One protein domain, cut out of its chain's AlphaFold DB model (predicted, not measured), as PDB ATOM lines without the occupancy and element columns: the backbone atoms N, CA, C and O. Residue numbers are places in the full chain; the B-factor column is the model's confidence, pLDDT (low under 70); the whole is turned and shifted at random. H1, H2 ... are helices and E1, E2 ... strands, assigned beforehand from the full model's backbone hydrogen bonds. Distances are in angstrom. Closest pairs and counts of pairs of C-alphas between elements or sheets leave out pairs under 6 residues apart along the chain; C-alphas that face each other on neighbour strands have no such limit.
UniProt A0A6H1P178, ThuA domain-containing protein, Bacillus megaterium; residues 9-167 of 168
ATOM      1  N   PHE A   9     113.304  93.403  56.803       97.94
ATOM      2  CA  PHE A   9     112.450  93.004  57.915       97.94
ATOM      3  C   PHE A   9     113.106  93.424  59.235       97.94
ATOM      4  O   PHE A   9     114.217  92.997  59.541       97.94
ATOM      5  N   ILE A  10     112.426  94.257  60.023       98.12
ATOM      6  CA  ILE A  10     112.912  94.699  61.335       98.12
ATOM      7  C   ILE A  10     112.118  93.972  62.414       98.12
ATOM      8  O   ILE A  10     110.898  94.120  62.494       98.12
ATOM      9  N   ASN A  11     112.814  93.224  63.265       97.88
ATOM     10  CA  ASN A  11     112.222  92.578  64.423       97.88
ATOM     11  C   ASN A  11     112.693  93.252  65.710       97.88
ATOM     12  O   ASN A  11     113.867  93.174  66.056       97.88
ATOM     13  N   ALA A  12     111.755  93.858  66.435       96.38
ATOM     14  CA  ALA A  12     111.980  94.458  67.748       96.38
ATOM     15  C   ALA A  12     111.097  93.826  68.838       96.38
ATOM     16  O   ALA A  12     110.692  94.485  69.798       96.38
ATOM     17  N   LYS A  13     110.714  92.556  68.662       95.38
ATOM     18  CA  LYS A  13     109.854  91.818  69.589       95.38
ATOM     19  C   LYS A  13     110.552  90.557  70.074       95.38
ATOM     20  O   LYS A  13     111.189  89.859  69.293       95.38
ATOM     21  N   MET A  14     110.388  90.254  71.357       96.31
ATOM     22  CA  MET A  14     110.744  88.944  71.905       96.31
ATOM     23  C   MET A  14     109.824  87.856  71.349       96.31
ATOM     24  O   MET A  14     108.722  88.156  70.890       96.31
ATOM     25  N   ASP A  15     110.272  86.605  71.394       97.50
ATOM     26  CA  ASP A  15     109.503  85.472  70.861       97.50
ATOM     27  C   ASP A  15     108.248  85.164  71.694       97.50
ATOM     28  O   ASP A  15     107.152  84.926  71.185       97.50
ATOM     29  N   GLN A  16     108.411  85.188  73.016       96.69
ATOM     30  CA  GLN A  16     107.384  84.773  73.962       96.69
ATOM     31  C   GLN A  16     106.287  85.839  74.074       96.69
ATOM     32  O   GLN A  16     106.551  86.995  74.404       96.69
ATOM     33  N   LEU A  17     105.037  85.445  73.843       94.88
ATOM     34  CA  LEU A  17     103.869  86.329  73.908       94.88
ATOM     35  C   LEU A  17     103.328  86.488  75.335       94.88
ATOM     36  O   LEU A  17     102.775  87.530  75.681       94.88
ATOM     37  N   ASN A  18     103.509  85.465  76.166       94.38
ATOM     38  CA  ASN A  18     103.053  85.388  77.554       94.38
ATOM     39  C   ASN A  18     104.178  84.846  78.466       94.38
ATOM     40  O   ASN A  18     104.056  83.775  79.058       94.38
ATOM     41  N   PRO A  19     105.298  85.578  78.613       90.62
ATOM     42  CA  PRO A  19     106.503  85.084  79.295       90.62
ATOM     43  C   PRO A  19     106.335  84.803  80.798       90.62
ATOM     44  O   PRO A  19     107.251  84.281  81.424       90.62
ATOM     45  N   LYS A  20     105.205  85.194  81.402       92.38
ATOM     46  CA  LYS A  20     104.926  85.022  82.839       92.38
ATOM     47  C   LYS A  20     104.057  83.799  83.150       92.38
ATOM     48  O   LYS A  20     103.843  83.515  84.326       92.38
ATOM     49  N   ASP A  21     103.563  83.107  82.128       95.00
ATOM     50  CA  ASP A  21     102.656  81.973  82.285       95.00
ATOM     51  C   ASP A  21     103.439  80.653  82.347       95.00
ATOM     52  O   ASP A  21     104.534  80.542  81.797       95.00
ATOM     53  N   GLU A  22     102.862  79.619  82.973       92.00
ATOM     54  CA  GLU A  22     103.477  78.278  83.024       92.00
ATOM     55  C   GLU A  22     103.663  77.673  81.626       92.00
ATOM     56  O   GLU A  22     104.679  77.036  81.344       92.00
ATOM     57  N   GLN A  23     102.687  77.886  80.738       92.94
ATOM     58  CA  GLN A  23     102.762  77.478  79.343       92.94
ATOM     59  C   GLN A  23     103.041  78.695  78.461       92.94
ATOM     60  O   GLN A  23     102.151  79.489  78.152       92.94
ATOM     61  N   VAL A  24     104.292  78.805  78.026       93.56
ATOM     62  CA  VAL A  24     104.744  79.889  77.158       93.56
ATOM     63  C   VAL A  24     104.346  79.618  75.706       93.56
ATOM     64  O   VAL A  24     104.631  78.563  75.142       93.56
ATOM     65  N   ILE A  25     103.707  80.608  75.097       95.19
ATOM     66  CA  ILE A  25     103.318  80.689  73.692       95.19
ATOM     67  C   ILE A  25     104.328  81.592  72.987       95.19
ATOM     68  O   ILE A  25     104.631  82.689  73.460       95.19
ATOM     69  N   THR A  26     104.826  81.143  71.842       97.12
ATOM     70  CA  THR A  26     105.759  81.891  70.995       97.12
ATOM     71  C   THR A  26     105.080  82.325  69.703       97.12
ATOM     72  O   THR A  26     104.183  81.636  69.208       97.12
ATOM     73  N   TRP A  27     105.475  83.474  69.153       96.44
ATOM     74  CA  TRP A  27     104.971  83.892  67.841       96.44
ATOM     75  C   TRP A  27     105.753  83.244  66.699       96.44
ATOM     76  O   TRP A  27     105.182  83.038  65.626       96.44
ATOM     77  N   LEU A  28     107.027  82.899  66.913       97.25
ATOM     78  CA  LEU A  28     107.840  82.218  65.917       97.25
ATOM     79  C   LEU A  28     107.468  80.731  65.870       97.25
ATOM     80  O   LEU A  28     107.943  79.906  66.652       97.25
ATOM     81  N   THR A  29     106.582  80.384  64.941       96.69
ATOM     82  CA  THR A  29     106.274  78.987  64.611       96.69
ATOM     83  C   THR A  29     107.361  78.392  63.715       96.69
ATOM     84  O   THR A  29     108.105  79.123  63.063       96.69
ATOM     85  N   GLU A  30     107.428  77.062  63.610       96.44
ATOM     86  CA  GLU A  30     108.400  76.389  62.731       96.44
ATOM     87  C   GLU A  30     108.282  76.809  61.256       96.44
ATOM     88  O   GLU A  30     109.287  76.910  60.552       96.44
ATOM     89  N   ASP A  31     107.062  77.063  60.779       96.88
ATOM     90  CA  ASP A  31     106.829  77.508  59.403       96.88
ATOM     91  C   ASP A  31     107.290  78.956  59.196       96.88
ATOM     92  O   ASP A  31     107.904  79.261  58.172       96.88
ATOM     93  N   LEU A  32     107.057  79.839  60.175       96.62
ATOM     94  CA  LEU A  32     107.556  81.216  60.132       96.62
ATOM     95  C   LEU A  32     109.084  81.266  60.219       96.62
ATOM     96  O   LEU A  32     109.701  82.053  59.506       96.62
ATOM     97  N   ASP A  33     109.688  80.400  61.031       98.00
ATOM     98  CA  ASP A  33     111.139  80.281  61.181       98.00
ATOM     99  C   ASP A  33     111.814  79.882  59.857       98.00
ATOM    100  O   ASP A  33     112.742  80.542  59.386       98.00
ATOM    101  N   LYS A  34     111.277  78.863  59.171       97.94
ATOM    102  CA  LYS A  34     111.723  78.470  57.821       97.94
ATOM    103  C   LYS A  34     111.473  79.565  56.784       97.94
ATOM    104  O   LYS A  34     112.302  79.780  55.902       97.94
ATOM    105  N   MET A  35     110.333  80.250  56.863       97.06
ATOM    106  CA  MET A  35     109.988  81.322  55.928       97.06
ATOM    107  C   MET A  35     110.936  82.520  56.060       97.06
ATOM    108  O   MET A  35     111.376  83.048  55.041       97.06
ATOM    109  N   LEU A  36     111.289  82.914  57.288       97.75
ATOM    110  CA  LEU A  36     112.287  83.953  57.555       97.75
ATOM    111  C   LEU A  36     113.662  83.552  57.020       97.75
ATOM    112  O   LEU A  36     114.314  84.358  56.359       97.75
ATOM    113  N   GLU A  37     114.077  82.304  57.242       98.06
ATOM    114  CA  GLU A  37     115.357  81.811  56.734       98.06
ATOM    115  C   GLU A  37     115.434  81.835  55.206       98.06
ATOM    116  O   GLU A  37     116.417  82.309  54.632       98.06
ATOM    117  N   ASN A  38     114.378  81.377  54.534       97.81
ATOM    118  CA  ASN A  38     114.305  81.405  53.076       97.81
ATOM    119  C   ASN A  38     114.278  82.837  52.534       97.81
ATOM    120  O   ASN A  38     114.983  83.128  51.572       97.81
ATOM    121  N   TYR A  39     113.531  83.740  53.173       98.00
ATOM    122  CA  TYR A  39     113.500  85.154  52.803       98.00
ATOM    123  C   TYR A  39     114.908  85.772  52.789       98.00
ATOM    124  O   TYR A  39     115.272  86.428  51.812       98.00
ATOM    125  N   VAL A  40     115.730  85.504  53.811       98.00
ATOM    126  CA  VAL A  40     117.117  85.999  53.846       98.00
ATOM    127  C   VAL A  40     117.984  85.296  52.802       98.00
ATOM    128  O   VAL A  40     118.699  85.953  52.049       98.00
ATOM    129  N   LYS A  41     117.883  83.966  52.672       97.62
ATOM    130  CA  LYS A  41     118.631  83.211  51.649       97.62
ATOM    131  C   LYS A  41     118.350  83.701  50.224       97.62
ATOM    132  O   LYS A  41     119.251  83.658  49.386       97.62
ATOM    133  N   GLU A  42     117.140  84.187  49.955       96.50
ATOM    134  CA  GLU A  42     116.711  84.751  48.669       96.50
ATOM    135  C   GLU A  42     117.128  86.215  48.438       96.50
ATOM    136  O   GLU A  42     116.869  86.746  47.359       96.50
ATOM    137  N   GLY A  43     117.797  86.861  49.398       96.75
ATOM    138  CA  GLY A  43     118.313  88.227  49.255       96.75
ATOM    139  C   GLY A  43     117.609  89.281  50.105       96.75
ATOM    140  O   GLY A  43     117.936  90.459  49.993       96.75
ATOM    141  N   GLY A  44     116.651  88.883  50.945       97.50
ATOM    142  CA  GLY A  44     116.068  89.764  51.948       97.50
ATOM    143  C   GLY A  44     117.042  90.068  53.087       97.50
ATOM    144  O   GLY A  44     117.933  89.275  53.394       97.50
ATOM    145  N   SER A  45     116.846  91.201  53.756       98.50
ATOM    146  CA  SER A  45     117.652  91.580  54.923       98.50
ATOM    147  C   SER A  45     116.832  91.545  56.210       98.50
ATOM    148  O   SER A  45     115.627  91.831  56.197       98.50
ATOM    149  N   VAL A  46     117.483  91.219  57.329       98.62
ATOM    150  CA  VAL A  46     116.897  91.232  58.679       98.62
ATOM    151  C   VAL A  46     117.709  92.130  59.606       98.62
ATOM    152  O   VAL A  46     118.929  92.004  59.691       98.62
ATOM    153  N   LEU A  47     117.006  92.993  60.342       98.75
ATOM    154  CA  LEU A  47     117.524  93.698  61.511       98.75
ATOM    155  C   LEU A  47     116.859  93.135  62.774       98.75
ATOM    156  O   LEU A  47     115.669  93.363  63.002       98.75
ATOM    157  N   ALA A  48     117.626  92.421  63.598       98.69
ATOM    158  CA  ALA A  48     117.211  92.006  64.931       98.69
ATOM    159  C   ALA A  48     117.592  93.092  65.941       98.69
ATOM    160  O   ALA A  48     118.768  93.340  66.211       98.69
ATOM    161  N   TRP A  49     116.583  93.764  66.483       98.31
ATOM    162  CA  TRP A  49     116.755  94.963  67.289       98.31
ATOM    163  C   TRP A  49     116.290  94.738  68.727       98.31
ATOM    164  O   TRP A  49     115.125  94.423  68.964       98.31
ATOM    165  N   HIS A  50     117.194  94.908  69.692       97.25
ATOM    166  CA  HIS A  50     116.936  94.784  71.127       97.25
ATOM    167  C   HIS A  50     116.168  93.488  71.467       97.25
ATOM    168  O   HIS A  50     116.706  92.386  71.315       97.25
ATOM    169  N   ALA A  51     114.883  93.589  71.830       96.75
ATOM    170  CA  ALA A  51     114.018  92.451  72.149       96.75
ATOM    171  C   ALA A  51     113.876  91.441  70.995       96.75
ATOM    172  O   ALA A  51     113.564  90.280  71.243       96.75
ATOM    173  N   GLY A  52     114.182  91.838  69.753       97.69
ATOM    174  CA  GLY A  52     114.292  90.964  68.583       97.69
ATOM    175  C   GLY A  52     115.294  89.813  68.712       97.69
ATOM    176  O   GLY A  52     115.366  88.988  67.809       97.69
ATOM    177  N   MET A  53     116.058  89.739  69.804       97.31
ATOM    178  CA  MET A  53     117.007  88.661  70.115       97.31
ATOM    179  C   MET A  53     116.627  87.849  71.365       97.31
ATOM    180  O   MET A  53     117.344  86.914  71.724       97.31
ATOM    181  N   ALA A  54     115.530  88.198  72.049       96.94
ATOM    182  CA  ALA A  54     115.172  87.649  73.354       96.94
ATOM    183  C   ALA A  54     114.055  86.595  73.281       96.94
ATOM    184  O   ALA A  54     113.043  86.767  72.599       96.94
ATOM    185  N   GLY A  55     114.221  85.508  74.037       95.88
ATOM    186  CA  GLY A  55     113.194  84.476  74.219       95.88
ATOM    187  C   GLY A  55     113.092  83.433  73.102       95.88
ATOM    188  O   GLY A  55     112.252  82.545  73.207       95.88
ATOM    189  N   TYR A  56     113.940  83.513  72.075       97.25
ATOM    190  CA  TYR A  56     114.000  82.538  70.986       97.25
ATOM    191  C   TYR A  56     114.795  81.298  71.392       97.25
ATOM    192  O   TYR A  56     115.795  81.380  72.109       97.25
ATOM    193  N   LYS A  57     114.389  80.143  70.868       95.06
ATOM    194  CA  LYS A  57     115.130  78.888  71.026       95.06
ATOM    195  C   LYS A  57     116.471  78.960  70.292       95.06
ATOM    196  O   LYS A  57     116.514  79.383  69.135       95.06
ATOM    197  N   SER A  58     117.555  78.519  70.929       91.69
ATOM    198  CA  SER A  58     118.907  78.603  70.354       91.69
ATOM    199  C   SER A  58     119.084  77.726  69.109       91.69
ATOM    200  O   SER A  58     119.925  78.006  68.258       91.69
ATOM    201  N   GLU A  59     118.263  76.687  68.965       94.44
ATOM    202  CA  GLU A  59     118.220  75.796  67.811       94.44
ATOM    203  C   GLU A  59     117.350  76.295  66.645       94.44
ATOM    204  O   GLU A  59     117.381  75.663  65.586       94.44
ATOM    205  N   SER A  60     116.602  77.395  66.814       97.88
ATOM    206  CA  SER A  60     115.796  77.993  65.736       97.88
ATOM    207  C   SER A  60     116.673  78.456  64.572       97.88
ATOM    208  O   SER A  60     117.828  78.859  64.755       97.88
ATOM    209  N   ASN A  61     116.122  78.434  63.360       98.31
ATOM    210  CA  ASN A  61     116.803  78.985  62.193       98.31
ATOM    211  C   ASN A  61     117.043  80.484  62.373       98.31
ATOM    212  O   ASN A  61     118.115  80.965  62.020       98.31
ATOM    213  N   TYR A  62     116.104  81.197  62.998       98.44
ATOM    214  CA  TYR A  62     116.233  82.600  63.356       98.44
ATOM    215  C   TYR A  62     117.513  82.870  64.156       98.44
ATOM    216  O   TYR A  62     118.363  83.622  63.688       98.44
ATOM    217  N   ILE A  63     117.736  82.200  65.293       98.19
ATOM    218  CA  ILE A  63     118.951  82.426  66.098       98.19
ATOM    219  C   ILE A  63     120.222  81.968  65.376       98.19
ATOM    220  O   ILE A  63     121.249  82.648  65.441       98.19
ATOM    221  N   ARG A  64     120.167  80.855  64.634       98.06
ATOM    222  CA  ARG A  64     121.306  80.395  63.820       98.06
ATOM    223  C   ARG A  64     121.699  81.408  62.745       98.06
ATOM    224  O   ARG A  64     122.892  81.591  62.512       98.06
ATOM    225  N   MET A  65     120.725  82.069  62.115       97.94
ATOM    226  CA  MET A  65     120.969  83.180  61.194       97.94
ATOM    227  C   MET A  65     121.541  84.388  61.915       97.94
ATOM    228  O   MET A  65     122.488  84.973  61.419       97.94
ATOM    229  N   LEU A  66     120.998  84.752  63.081       98.62
ATOM    230  CA  LEU A  66     121.508  85.891  63.843       98.62
ATOM    231  C   LEU A  66     122.956  85.696  64.291       98.62
ATOM    232  O   LEU A  66     123.635  86.686  64.545       98.62
ATOM    233  N   ARG A  67     123.439  84.448  64.404       98.50
ATOM    234  CA  ARG A  67     124.769  84.115  64.948       98.50
ATOM    235  C   ARG A  67     124.998  84.712  66.339       98.50
ATOM    236  O   ARG A  67     126.122  85.000  66.735       98.50
ATOM    237  N   GLY A  68     123.922  84.897  67.090       97.94
ATOM    238  CA  GLY A  68     123.949  85.484  68.416       97.94
ATOM    239  C   GLY A  68     122.553  85.581  69.010       97.94
ATOM    240  O   GLY A  68     121.554  85.499  68.296       97.94
ATOM    241  N   TYR A  69     122.489  85.699  70.330       97.75
ATOM    242  CA  TYR A  69     121.236  85.744  71.075       97.75
ATOM    243  C   TYR A  69     121.423  86.410  72.438       97.75
ATOM    244  O   TYR A  69     122.529  86.463  72.982       97.75
ATOM    245  N   PHE A  70     120.321  86.908  72.996       98.25
ATOM    246  CA  PHE A  70     120.284  87.487  74.335       98.25
ATOM    247  C   PHE A  70     120.520  86.427  75.419       98.25
ATOM    248  O   PHE A  70     119.871  85.383  75.415       98.25
ATOM    249  N   VAL A  71     121.406  86.716  76.374       97.69
ATOM    250  CA  VAL A  71     121.673  85.854  77.535       97.69
ATOM    251  C   VAL A  71     120.999  86.421  78.778       97.69
ATOM    252  O   VAL A  71     120.206  85.727  79.410       97.69
ATOM    253  N   TYR A  72     121.314  87.668  79.136       97.31
ATOM    254  CA  TYR A  72     120.726  88.357  80.285       97.31
ATOM    255  C   TYR A  72     120.959  89.875  80.206       97.31
ATOM    256  O   TYR A  72     121.709  90.354  79.358       97.31
ATOM    257  N   HIS A  73     120.337  90.631  81.109       96.75
ATOM    258  CA  HIS A  73     120.734  92.001  81.437       96.75
ATOM    259  C   HIS A  73     120.654  92.208  82.962       96.75
ATOM    260  O   HIS A  73     119.867  91.518  83.624       96.75
ATOM    261  N   PRO A  74     121.431  93.138  83.547       95.88
ATOM    262  CA  PRO A  74     121.283  93.526  84.948       95.88
ATOM    263  C   PRO A  74     119.887  94.121  85.212       95.88
ATOM    264  O   PRO A  74     119.284  94.701  84.304       95.88
ATOM    265  N   PRO A  75     119.339  94.010  86.435       93.94
ATOM    266  CA  PRO A  75     118.012  94.533  86.740       93.94
ATOM    267  C   PRO A  75     117.970  96.066  86.680       93.94
ATOM    268  O   PRO A  75     118.736  96.748  87.358       93.94
ATOM    269  N   GLY A  76     117.004  96.602  85.932       94.12
ATOM    270  CA  GLY A  76     116.788  98.041  85.791       94.12
ATOM    271  C   GLY A  76     117.797  98.730  84.871       94.12
ATOM    272  O   GLY A  76     118.741  98.119  84.369       94.12
ATOM    273  N   LEU A  77     117.585 100.028  84.657       95.75
ATOM    274  CA  LEU A  77     118.442 100.829  83.788       95.75
ATOM    275  C   LEU A  77     119.817 101.045  84.423       95.75
ATOM    276  O   LEU A  77     119.928 101.461  85.577       95.75
ATOM    277  N   GLN A  78     120.857 100.808  83.635       95.62
ATOM    278  CA  GLN A  78     122.256 101.000  83.996       95.62
ATOM    279  C   GLN A  78     122.836 102.174  83.217       95.62
ATOM    280  O   GLN A  78     122.333 102.522  82.152       95.62
ATOM    281  N   ASN A  79     123.921 102.771  83.709       96.75
ATOM    282  CA  ASN A  79     124.748 103.621  82.857       96.75
ATOM    283  C   ASN A  79     125.608 102.720  81.963       96.75
ATOM    284  O   ASN A  79     126.518 102.054  82.460       96.75
ATOM    285  N   VAL A  80     125.303 102.690  80.669       97.81
ATOM    286  CA  VAL A  80     125.987 101.859  79.675       97.81
ATOM    287  C   VAL A  80     126.805 102.759  78.774       97.81
ATOM    288  O   VAL A  80     126.259 103.682  78.173       97.81
ATOM    289  N   THR A  81     128.099 102.482  78.662       98.12
ATOM    290  CA  THR A  81     128.978 103.139  77.692       98.12
ATOM    291  C   THR A  81     129.117 102.252  76.470       98.12
ATOM    292  O   THR A  81     129.576 101.116  76.578       98.12
ATOM    293  N   TYR A  82     128.739 102.773  75.310       98.44
ATOM    294  CA  TYR A  82     128.970 102.141  74.019       98.44
ATOM    295  C   TYR A  82     130.304 102.591  73.430       98.44
ATOM    296  O   TYR A  82     130.707 103.739  73.616       98.44
ATOM    297  N   MET A  83     130.973 101.678  72.729       98.56
ATOM    298  CA  MET A  83     132.296 101.864  72.129       98.56
ATOM    299  C   MET A  83     132.213 101.471  70.653       98.56
ATOM    300  O   MET A  83     131.767 100.362  70.350       98.56
ATOM    301  N   LEU A  84     132.607 102.377  69.752       97.69
ATOM    302  CA  LEU A  84     132.654 102.125  68.301       97.69
ATOM    303  C   LEU A  84     133.907 101.345  67.883       97.69
ATOM    304  O   LEU A  84     133.930 100.761  66.808       97.69
ATOM    305  N   GLU A  85     134.918 101.315  68.749       95.00
ATOM    306  CA  GLU A  85     136.172 100.587  68.573       95.00
ATOM    307  C   GLU A  85     136.375  99.624  69.747       95.00
ATOM    308  O   GLU A  85     136.082  99.951  70.906       95.00
ATOM    309  N   GLU A  86     136.879  98.420  69.473       93.69
ATOM    310  CA  GLU A  86     137.071  97.414  70.518       93.69
ATOM    311  C   GLU A  86     138.094  97.911  71.554       93.69
ATOM    312  O   GLU A  86     139.217  98.287  71.223       93.69
ATOM    313  N   ASN A  87     137.726  97.850  72.835       91.25
ATOM    314  CA  ASN A  87     138.526  98.286  73.989       91.25
ATOM    315  C   ASN A  87     138.728  99.804  74.159       91.25
ATOM    316  O   ASN A  87     139.376 100.203  75.133       91.25
ATOM    317  N   GLU A  88     138.158 100.665  73.312       91.12
ATOM    318  CA  GLU A  88     138.227 102.121  73.493       91.12
ATOM    319  C   GLU A  88     137.204 102.577  74.544       91.12
ATOM    320  O   GLU A  88     136.193 103.183  74.234       91.12
ATOM    321  N   LYS A  89     137.435 102.252  75.821       90.44
ATOM    322  CA  LYS A  89     136.479 102.453  76.938       90.44
ATOM    323  C   LYS A  89     136.188 103.916  77.299       90.44
ATOM    324  O   LYS A  89     135.411 104.181  78.216       90.44
ATOM    325  N   SER A  90     136.835 104.858  76.623       92.69
ATOM    326  CA  SER A  90     136.668 106.300  76.785       92.69
ATOM    327  C   SER A  90     137.255 107.017  75.577       92.69
ATOM    328  O   SER A  90     138.301 106.594  75.094       92.69
ATOM    329  N   GLY A  91     136.673 108.145  75.178       93.88
ATOM    330  CA  GLY A  91     137.186 108.955  74.073       93.88
ATOM    331  C   GLY A  91     136.071 109.421  73.149       93.88
ATOM    332  O   GLY A  91     134.891 109.335  73.492       93.88
ATOM    333  N   GLU A  92     136.450 109.914  71.975       94.25
ATOM    334  CA  GLU A  92     135.504 110.402  70.964       94.25
ATOM    335  C   GLU A  92     134.673 109.280  70.326       94.25
ATOM    336  O   GLU A  92     133.541 109.522  69.910       94.25
ATOM    337  N   ASN A  93     135.169 108.039  70.350       95.25
ATOM    338  CA  ASN A  93     134.456 106.858  69.856       95.25
ATOM    339  C   ASN A  93     133.542 106.215  70.912       95.25
ATOM    340  O   ASN A  93     133.146 105.054  70.776       95.25
ATOM    341  N   THR A  94     133.205 106.953  71.976       98.00
ATOM    342  CA  THR A  94     132.348 106.467  73.061       98.00
ATOM    343  C   THR A  94     131.210 107.410  73.387       98.00
ATOM    344  O   THR A  94     131.334 108.627  73.275       98.00
ATOM    345  N   PHE A  95     130.101 106.848  73.856       98.00
ATOM    346  CA  PHE A  95     129.002 107.612  74.438       98.00
ATOM    347  C   PHE A  95     128.273 106.769  75.486       98.00
ATOM    348  O   PHE A  95     128.191 105.547  75.359       98.00
ATOM    349  N   SER A  96     127.727 107.416  76.518       97.44
ATOM    350  CA  SER A  96     126.994 106.734  77.591       97.44
ATOM    351  C   SER A  96     125.519 107.114  77.601       97.44
ATOM    352  O   SER A  96     125.176 108.281  77.401       97.44
ATOM    353  N   ILE A  97     124.650 106.141  77.872       97.06
ATOM    354  CA  ILE A  97     123.209 106.344  78.071       97.06
ATOM    355  C   ILE A  97     122.687 105.478  79.224       97.06
ATOM    356  O   ILE A  97     123.322 104.502  79.623       97.06
ATOM    357  N   SER A  98     121.518 105.837  79.761       96.50
ATOM    358  CA  SER A  98     120.803 105.011  80.738       96.50
ATOM    359  C   SER A  98     119.952 103.966  80.012       96.50
ATOM    360  O   SER A  98     119.048 104.345  79.270       96.50
ATOM    361  N   GLU A  99     120.261 102.677  80.177       94.19
ATOM    362  CA  GLU A  99     119.750 101.615  79.298       94.19
ATOM    363  C   GLU A  99     119.732 100.225  79.970       94.19
ATOM    364  O   GLU A  99     120.423 100.004  80.967       94.19
ATOM    365  N   GLU A 100     118.957  99.271  79.443       94.31
ATOM    366  CA  GLU A 100     119.072  97.858  79.817       94.31
ATOM    367  C   GLU A 100     120.315  97.257  79.146       94.31
ATOM    368  O   GLU A 100     120.351  97.013  77.938       94.31
ATOM    369  N   HIS A 101     121.370  97.020  79.930       97.50
ATOM    370  CA  HIS A 101     122.637  96.519  79.396       97.50
ATOM    371  C   HIS A 101     122.529  95.051  78.966       97.50
ATOM    372  O   HIS A 101     122.623  94.145  79.790       97.50
ATOM    373  N   TYR A 102     122.332  94.814  77.670       97.75
ATOM    374  CA  TYR A 102     122.243  93.462  77.119       97.75
ATOM    375  C   TYR A 102     123.602  92.760  77.111       97.75
ATOM    376  O   TYR A 102     124.552  93.231  76.487       97.75
ATOM    377  N   PHE A 103     123.636  91.576  77.718       98.56
ATOM    378  CA  PHE A 103     124.685  90.586  77.534       98.56
ATOM    379  C   PHE A 103     124.227  89.547  76.523       98.56
ATOM    380  O   PHE A 103     123.177  88.917  76.682       98.56
ATOM    381  N   VAL A 104     125.026  89.362  75.477       98.50
ATOM    382  CA  VAL A 104     124.701  88.475  74.359       98.50
ATOM    383  C   VAL A 104     125.772  87.410  74.161       98.50
ATOM    384  O   VAL A 104     126.956  87.624  74.426       98.50
ATOM    385  N   HIS A 105     125.354  86.261  73.642       98.06
ATOM    386  CA  HIS A 105     126.253  85.375  72.919       98.06
ATOM    387  C   HIS A 105     126.347  85.860  71.472       98.06
ATOM    388  O   HIS A 105     125.346  86.289  70.898       98.06
ATOM    389  N   CYS A 106     127.530  85.758  70.872       98.31
ATOM    390  CA  CYS A 106     127.769  86.113  69.480       98.31
ATOM    391  C   CYS A 106     128.925  85.272  68.926       98.31
ATOM    392  O   CYS A 106     129.993  85.189  69.542       98.31
ATOM    393  N   ASP A 107     128.724  84.670  67.758       98.12
ATOM    394  CA  ASP A 107     129.772  83.995  67.002       98.12
ATOM    395  C   ASP A 107     130.628  85.027  66.259       98.12
ATOM    396  O   ASP A 107     130.448  85.298  65.069       98.12
ATOM    397  N   LYS A 108     131.600  85.585  66.993       97.31
ATOM    398  CA  LYS A 108     132.593  86.541  66.481       97.31
ATOM    399  C   LYS A 108     133.398  86.012  65.289       97.31
ATOM    400  O   LYS A 108     133.932  86.803  64.527       97.31
ATOM    401  N   THR A 109     133.523  84.693  65.129       97.75
ATOM    402  CA  THR A 109     134.335  84.108  64.046       97.75
ATOM    403  C   THR A 109     133.654  84.280  62.695       97.75
ATOM    404  O   THR A 109     134.318  84.413  61.672       97.75
ATOM    405  N   ASN A 110     132.322  84.274  62.697       97.75
ATOM    406  CA  ASN A 110     131.506  84.346  61.496       97.75
ATOM    407  C   ASN A 110     130.709  85.655  61.419       97.75
ATOM    408  O   ASN A 110     129.728  85.730  60.682       97.75
ATOM    409  N   THR A 111     131.080  86.691  62.164       98.38
ATOM    410  CA  THR A 111     130.404  87.986  62.074       98.38
ATOM    411  C   THR A 111     131.380  89.137  62.206       98.38
ATOM    412  O   THR A 111     132.413  89.016  62.856       98.38
ATOM    413  N   GLU A 112     131.011  90.276  61.635       98.44
ATOM    414  CA  GLU A 112     131.692  91.541  61.871       98.44
ATOM    415  C   GLU A 112     131.037  92.221  63.073       98.44
ATOM    416  O   GLU A 112     129.837  92.493  63.061       98.44
ATOM    417  N   VAL A 113     131.807  92.432  64.141       98.69
ATOM    418  CA  VAL A 113     131.370  93.176  65.328       98.69
ATOM    419  C   VAL A 113     131.742  94.636  65.132       98.69
ATOM    420  O   VAL A 113     132.874  94.933  64.760       98.69
ATOM    421  N   ASP A 114     130.795  95.532  65.385       98.06
ATOM    422  CA  ASP A 114     130.949  96.963  65.099       98.06
ATOM    423  C   ASP A 114     130.438  97.872  66.227       98.06
ATOM    424  O   ASP A 114     130.364  99.093  66.075       98.06
ATOM    425  N   LEU A 115     130.048  97.279  67.356       98.69
ATOM    426  CA  LEU A 115     129.677  98.010  68.555       98.69
ATOM    427  C   LEU A 115     129.870  97.129  69.784       98.69
ATOM    428  O   LEU A 115     129.367  96.004  69.858       98.69
ATOM    429  N   TRP A 116     130.526  97.688  70.791       98.69
ATOM    430  CA  TRP A 116     130.707  97.075  72.100       98.69
ATOM    431  C   TRP A 116     130.058  97.941  73.175       98.69
ATOM    432  O   TRP A 116     129.727  99.105  72.955       98.69
ATOM    433  N   SER A 117     129.857  97.364  74.351       98.31
ATOM    434  CA  SER A 117     129.261  98.035  75.502       98.31
ATOM    435  C   SER A 117     129.964  97.631  76.788       98.31
ATOM    436  O   SER A 117     130.407  96.490  76.923       98.31
ATOM    437  N   ILE A 118     130.039  98.553  77.740       97.94
ATOM    438  CA  ILE A 118     130.502  98.295  79.100       97.94
ATOM    439  C   ILE A 118     129.532  98.921  80.103       97.94
ATOM    440  O   ILE A 118     129.076 100.053  79.930       97.94
ATOM    441  N   GLY A 119     129.211  98.166  81.146       96.38
ATOM    442  CA  GLY A 119     128.313  98.562  82.223       96.38
ATOM    443  C   GLY A 119     128.748  97.957  83.554       96.38
ATOM    444  O   GLY A 119     129.884  97.506  83.708       96.38
ATOM    445  N   VAL A 120     127.838  97.947  84.528       95.69
ATOM    446  CA  VAL A 120     128.124  97.477  85.897       95.69
ATOM    447  C   VAL A 120     128.560  96.007  85.953       95.69
ATOM    448  O   VAL A 120     129.440  95.665  86.740       95.69
ATOM    449  N   ASP A 121     128.013  95.168  85.071       96.38
ATOM    450  CA  ASP A 121     128.284  93.726  85.031       96.38
ATOM    451  C   ASP A 121     129.412  93.353  84.048       96.38
ATOM    452  O   ASP A 121     129.653  92.178  83.781       96.38
ATOM    453  N   GLY A 122     130.134  94.343  83.510       96.69
ATOM    454  CA  GLY A 122     131.279  94.133  82.624       96.69
ATOM    455  C   GLY A 122     131.003  94.502  81.171       96.69
ATOM    456  O   GLY A 122     130.292  95.465  80.892       96.69
ATOM    457  N   GLU A 123     131.628  93.779  80.243       97.31
ATOM    458  CA  GLU A 123     131.624  94.085  78.810       97.31
ATOM    459  C   GLU A 123     130.726  93.133  78.018       97.31
ATOM    460  O   GLU A 123     130.642  91.940  78.314       97.31
ATOM    461  N   SER A 124     130.100  93.647  76.961       98.25
ATOM    462  CA  SER A 124     129.381  92.828  75.989       98.25
ATOM    463  C   SER A 124     129.430  93.411  74.584       98.25
ATOM    464  O   SER A 124     129.756  94.580  74.377       98.25
ATOM    465  N   ILE A 125     129.066  92.590  73.605       98.62
ATOM    466  CA  ILE A 125     128.837  93.037  72.234       98.62
ATOM    467  C   ILE A 125     127.461  93.694  72.156       98.62
ATOM    468  O   ILE A 125     126.490  93.197  72.721       98.62
ATOM    469  N   ALA A 126     127.377  94.800  71.428       98.50
ATOM    470  CA  ALA A 126     126.148  95.556  71.241       98.50
ATOM    471  C   ALA A 126     125.692  95.655  69.777       98.50
ATOM    472  O   ALA A 126     124.548  96.028  69.515       98.50
ATOM    473  N   GLY A 127     126.545  95.300  68.818       98.75
ATOM    474  CA  GLY A 127     126.214  95.346  67.400       98.75
ATOM    475  C   GLY A 127     127.096  94.416  66.587       98.75
ATOM    476  O   GLY A 127     128.302  94.321  66.827       98.75
ATOM    477  N   TRP A 128     126.475  93.688  65.664       98.88
ATOM    478  CA  TRP A 128     127.184  92.849  64.708       98.88
ATOM    479  C   TRP A 128     126.380  92.653  63.430       98.88
ATOM    480  O   TRP A 128     125.151  92.760  63.422       98.88
ATOM    481  N   ASN A 129     127.074  92.349  62.339       98.75
ATOM    482  CA  ASN A 129     126.466  92.150  61.035       98.75
ATOM    483  C   ASN A 129     127.240  91.114  60.194       98.75
ATOM    484  O   ASN A 129     128.406  90.823  60.472       98.75
ATOM    485  N   HIS A 130     126.568  90.491  59.221       98.75
ATOM    486  CA  HIS A 130     127.173  89.571  58.247       98.75
ATOM    487  C   HIS A 130     126.216  89.239  57.089       98.75
ATOM    488  O   HIS A 130     125.009  89.477  57.147       98.75
ATOM    489  N   SER A 131     126.755  88.624  56.032       98.25
ATOM    490  CA  SER A 131     125.949  88.034  54.952       98.25
ATOM    491  C   SER A 131     125.448  86.633  55.316       98.25
ATOM    492  O   SER A 131     126.178  85.844  55.924       98.25
ATOM    493  N   TYR A 132     124.229  86.297  54.893       98.06
ATOM    494  CA  TYR A 132     123.628  84.974  55.073       98.06
ATOM    495  C   TYR A 132     122.864  84.555  53.807       98.06
ATOM    496  O   TYR A 132     121.866  85.165  53.434       98.06
ATOM    497  N   GLY A 133     123.335  83.509  53.118       97.06
ATOM    498  CA  GLY A 133     122.856  83.208  51.764       97.06
ATOM    499  C   GLY A 133     123.122  84.393  50.828       97.06
ATOM    500  O   GLY A 133     124.252  84.869  50.776       97.06
ATOM    501  N   ASN A 134     122.093  84.877  50.128       97.19
ATOM    502  CA  ASN A 134     122.188  86.092  49.308       97.19
ATOM    503  C   ASN A 134     121.769  87.373  50.053       97.19
ATOM    504  O   ASN A 134     121.775  88.446  49.454       97.19
ATOM    505  N   GLY A 135     121.340  87.262  51.313       98.06
ATOM    506  CA  GLY A 135     120.821  88.364  52.115       98.06
ATOM    507  C   GLY A 135     121.772  88.805  53.220       98.06
ATOM    508  O   GLY A 135     122.936  88.391  53.288       98.06
ATOM    509  N   LYS A 136     121.256  89.651  54.110       98.56
ATOM    510  CA  LYS A 136     122.038  90.289  55.176       98.56
ATOM    511  C   LYS A 136     121.370  90.175  56.535       98.56
ATOM    512  O   LYS A 136     120.151  90.284  56.659       98.56
ATOM    513  N   ILE A 137     122.200  90.023  57.559       98.75
ATOM    514  CA  ILE A 137     121.805  89.999  58.960       98.75
ATOM    515  C   ILE A 137     122.507  91.144  59.678       98.75
ATOM    516  O   ILE A 137     123.725  91.285  59.588       98.75
ATOM    517  N   CYS A 138     121.733  91.938  60.410       98.75
ATOM    518  CA  CYS A 138     122.232  92.937  61.339       98.75
ATOM    519  C   CYS A 138     121.564  92.735  62.699       98.75
ATOM    520  O   CYS A 138     120.346  92.597  62.789       98.75
ATOM    521  N   CYS A 139     122.355  92.771  63.760       98.81
ATOM    522  CA  CYS A 139     121.891  92.694  65.135       98.81
ATOM    523  C   CYS A 139     122.337  93.947  65.877       98.81
ATOM    524  O   CYS A 139     123.479  94.385  65.742       98.81
ATOM    525  N   PHE A 140     121.429  94.538  66.645       98.69
ATOM    526  CA  PHE A 140     121.669  95.797  67.339       98.69
ATOM    527  C   PHE A 140     120.969  95.757  68.696       98.69
ATOM    528  O   PHE A 140     119.750  95.620  68.759       98.69
ATOM    529  N   THR A 141     121.723  95.804  69.793       98.31
ATOM    530  CA  THR A 141     121.168  95.687  71.151       98.31
ATOM    531  C   THR A 141     120.558  96.976  71.710       98.31
ATOM    532  O   THR A 141     119.546  96.852  72.392       98.31
ATOM    533  N   PRO A 142     121.067  98.195  71.460       97.38
ATOM    534  CA  PRO A 142     120.440  99.427  71.949       97.38
ATOM    535  C   PRO A 142     119.204  99.758  71.107       97.38
ATOM    536  O   PRO A 142     119.236  99.536  69.906       97.38
ATOM    537  N   ALA A 143     118.119 100.337  71.613       93.44
ATOM    538  CA  ALA A 143     117.851 100.784  72.978       93.44
ATOM    539  C   ALA A 143     116.454 100.306  73.422       93.44
ATOM    540  O   ALA A 143     115.577 100.104  72.581       93.44
ATOM    541  N   HIS A 144     116.240 100.161  74.729       91.44
ATOM    542  CA  HIS A 144     114.968  99.806  75.363       91.44
ATOM    543  C   HIS A 144     114.039 101.014  75.491       91.44
ATOM    544  O   HIS A 144     112.824 100.912  75.307       91.44
ATOM    545  N   THR A 145     114.602 102.167  75.862       91.44
ATOM    546  CA  THR A 145     113.827 103.351  76.254       91.44
ATOM    547  C   THR A 145     113.572 104.295  75.083       91.44
ATOM    548  O   THR A 145     114.334 104.361  74.115       91.44
ATOM    549  N   LYS A 146     112.504 105.097  75.180       93.12
ATOM    550  CA  LYS A 146     112.235 106.171  74.215       93.12
ATOM    551  C   LYS A 146     113.388 107.177  74.191       93.12
ATOM    552  O   LYS A 146     113.791 107.623  73.123       93.12
ATOM    553  N   GLU A 147     113.902 107.530  75.361       93.75
ATOM    554  CA  GLU A 147     115.011 108.460  75.547       93.75
ATOM    555  C   GLU A 147     116.295 107.915  74.911       93.75
ATOM    556  O   GLU A 147     116.973 108.646  74.191       93.75
ATOM    557  N   GLY A 148     116.584 106.622  75.100       94.31
ATOM    558  CA  GLY A 148     117.693 105.929  74.450       94.31
ATOM    559  C   GLY A 148     117.558 105.915  72.928       94.31
ATOM    560  O   GLY A 148     118.515 106.245  72.235       94.31
ATOM    561  N   MET A 149     116.365 105.634  72.390       92.50
ATOM    562  CA  MET A 149     116.124 105.704  70.941       92.50
ATOM    563  C   MET A 149     116.323 107.116  70.373       92.50
ATOM    564  O   MET A 149     116.867 107.261  69.281       92.50
ATOM    565  N   LEU A 150     115.897 108.155  71.100       94.81
ATOM    566  CA  LEU A 150     116.035 109.558  70.687       94.81
ATOM    567  C   LEU A 150     117.445 110.126  70.893       94.81
ATOM    568  O   LEU A 150     117.709 111.250  70.467       94.81
ATOM    569  N   ASN A 151     118.351 109.382  71.531       97.38
ATOM    570  CA  ASN A 151     119.752 109.768  71.605       97.38
ATOM    571  C   ASN A 151     120.344 109.843  70.191       97.38
ATOM    572  O   ASN A 151     120.198 108.912  69.398       97.38
ATOM    573  N   GLU A 152     121.037 110.938  69.880       97.62
ATOM    574  CA  GLU A 152     121.565 111.189  68.536       97.62
ATOM    575  C   GLU A 152     122.544 110.108  68.062       97.62
ATOM    576  O   GLU A 152     122.505 109.724  66.895       97.62
ATOM    577  N   ASN A 153     123.362 109.550  68.965       97.75
ATOM    578  CA  ASN A 153     124.301 108.485  68.624       97.75
ATOM    579  C   ASN A 153     123.566 107.182  68.313       97.75
ATOM    580  O   ASN A 153     123.869 106.540  67.311       97.75
ATOM    581  N   ILE A 154     122.557 106.819  69.112       97.75
ATOM    582  CA  ILE A 154     121.738 105.624  68.859       97.75
ATOM    583  C   ILE A 154     120.937 105.765  67.568       97.75
ATOM    584  O   ILE A 154     120.964 104.862  66.736       97.75
ATOM    585  N   SER A 155     120.259 106.896  67.368       97.31
ATOM    586  CA  SER A 155     119.502 107.171  66.143       97.31
ATOM    587  C   SER A 155     120.398 107.140  64.900       97.31
ATOM    588  O   SER A 155     120.014 106.556  63.884       97.31
ATOM    589  N   ARG A 156     121.606 107.714  64.979       98.19
ATOM    590  CA  ARG A 156     122.599 107.666  63.898       98.19
ATOM    591  C   ARG A 156     123.043 106.231  63.606       98.19
ATOM    592  O   ARG A 156     122.974 105.813  62.455       98.19
ATOM    593  N   LEU A 157     123.431 105.468  64.629       98.44
ATOM    594  CA  LEU A 157     123.850 104.070  64.472       98.44
ATOM    595  C   LEU A 157     122.729 103.202  63.891       98.44
ATOM    596  O   LEU A 157     122.972 102.411  62.984       98.44
ATOM    597  N   LEU A 158     121.489 103.376  64.357       98.06
ATOM    598  CA  LEU A 158     120.331 102.665  63.817       98.06
ATOM    599  C   LEU A 158     120.126 102.979  62.327       98.06
ATOM    600  O   LEU A 158     119.891 102.067  61.534       98.06
ATOM    601  N   ALA A 159     120.251 104.249  61.930       98.06
ATOM    602  CA  ALA A 159     120.171 104.645  60.527       98.06
ATOM    603  C   ALA A 159     121.301 104.020  59.689       98.06
ATOM    604  O   ALA A 159     121.047 103.531  58.589       98.06
ATOM    605  N   GLU A 160     122.529 103.975  60.209       98.12
ATOM    606  CA  GLU A 160     123.664 103.299  59.568       98.12
ATOM    607  C   GLU A 160     123.398 101.798  59.376       98.12
ATOM    608  O   GLU A 160     123.618 101.281  58.279       98.12
ATOM    609  N   LYS A 161     122.837 101.111  60.383       98.38
ATOM    610  CA  LYS A 161     122.457  99.689  60.275       98.38
ATOM    611  C   LYS A 161     121.390  99.453  59.211       98.38
ATOM    612  O   LYS A 161     121.520  98.538  58.398       98.38
ATOM    613  N   ILE A 162     120.347 100.283  59.196       98.38
ATOM    614  CA  ILE A 162     119.277 100.202  58.195       98.38
ATOM    615  C   ILE A 162     119.852 100.431  56.792       98.38
ATOM    616  O   ILE A 162     119.575  99.651  55.883       98.38
ATOM    617  N   ASN A 163     120.701 101.446  56.616       98.19
ATOM    618  CA  ASN A 163     121.336 101.734  55.330       98.19
ATOM    619  C   ASN A 163     122.236 100.585  54.859       98.19
ATOM    620  O   ASN A 163     122.158 100.192  53.697       98.19
ATOM    621  N   TRP A 164     123.044 100.006  55.748       98.06
ATOM    622  CA  TRP A 164     123.877  98.845  55.426       98.06
ATOM    623  C   TRP A 164     123.040  97.639  54.974       98.06
ATOM    624  O   TRP A 164     123.396  96.959  54.004       98.06
ATOM    625  N   ALA A 165     121.901  97.404  55.636       97.75
ATOM    626  CA  ALA A 165     120.989  96.311  55.314       97.75
ATOM    627  C   ALA A 165     120.241  96.519  53.983       97.75
ATOM    628  O   ALA A 165     119.895  95.539  53.327       97.75
ATOM    629  N   LEU A 166     120.010  97.774  53.579       96.62
ATOM    630  CA  LEU A 166     119.338  98.137  52.323       96.62
ATOM    631  C   LEU A 166     120.291  98.273  51.126       96.62
ATOM    632  O   LEU A 166     119.847  98.179  49.982       96.62
ATOM    633  N   PHE A 167     121.584  98.511  51.361       91.62
ATOM    634  CA  PHE A 167     122.578  98.622  50.293       91.62
ATOM    635  C   PHE A 167     122.714  97.282  49.549       91.62
ATOM    636  O   PHE A 167     122.830  96.245  50.199       91.62
TER     637      PHE A 167
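What this domain is: This is residues 9 to 167 of the 168 residues of the protein "ThuA domain-containing protein" of Bacillus megaterium (UniProt A0A6H1P178). What does the model look like? A seven-stranded sheet, twisted and curled like part of a barrel, wraps partly round helix H5; H1 and H3 are over its other face, and the small sheet E3 E6 packs on E8 through E6. What is it made of? The printed part has 159 residues and is mixed in class, with five named helices and nine named strands in the order E1 H1 E2 H2 H3 E3 E4 E5 E6 E7 E8 E9 H4 H5. The large sheet, E1 E2 E9 E8 E7 E4 E5, is mixed; E3 and E6 are antiparallel. How large is it? It is compact, with a radius of gyration of the C-alphas of 15.4 A and spans of 45 by 41 by 28 A.

Where its parts are: What comes first? E1 is residues 9 to 11, from C-alpha 9 at (112.450, 93.004, 57.915). H1 is 30 to 41, 16.6 A long, E2 45 to 49, H2 50 to 53 and H3 61 to 66. What follows? E3 is 68 to 72, E4 78 to 83, E5 94 to 99, E6 103 to 106, E7 112 to 119, 21.8 A, E8 122 to 132, 30.0 A, and E9 135 to 140. H4 is 146 to 150 and H5 152 to 166, 20.9 A, to C-alpha 166 at (119.338, 98.137, 52.323).

How they stand to each other: How do the strands pair? Within hydrogen-bond range are N 9 and O 45 of parallel E1 and E2, 2.9 A, and N 46 and O 136 of parallel E2 and E9, 2.9 A. E7 E8 E9 is a meander, each strand the antiparallel neighbour of the one before, with N 124 and O 117 at 2.9 A and N 137 and O 130 at 2.9 A. Antiparallel too are E7 and E4, N 83 and O 116 at 2.9 A, and the hairpin E4 and E5, N 82 and O 95 at 2.8 A. Where are the helices? In three layers, H1 and H3 are on one face and H5 on the other; E1, H1, E2 is a strand-helix-strand unit, parallel neighbours with a helix between, its crossover right-handed. H1 touches H3 with residues 33 to 37 alone, the closest C-alphas, of Asp 33 and Asn 61, 5.9 A apart; H5 runs along E9, at 1 degrees on the local plane, its closest C-alphas to it those of Ala 165 and Lys 136, 6.1 A. H2 stands at the sheet's level, at a height of 3.1 A, and H4 only grazes the sheet with residues 147 to 149. What of E3 and E6? N 69 and O 105 are 3.0 A apart, and their sheet makes a sandwich, two sheets face to face, with the large one, the parts that face each other 9.0 A centre to centre; the closest C-alphas of E6 and E8 are those of Phe 103 and Ser 124, 5.4 A apart. Are the helix backbones whole? In H1, H3, H4 and H5 every O i to N i+4 pair is within hydrogen-bond range; H2 is too short for one.

The domain as a whole: What is farthest apart? The C-alphas of Gln 23 and Glu 92, at 47.2 A. Is there a cut or long link? The printed part has no cut, and E1 to H1, 18 residues, is a long link. Is confidence low anywhere? The mean pLDDT of the printed part is 96.8, and no printed residue is under 70.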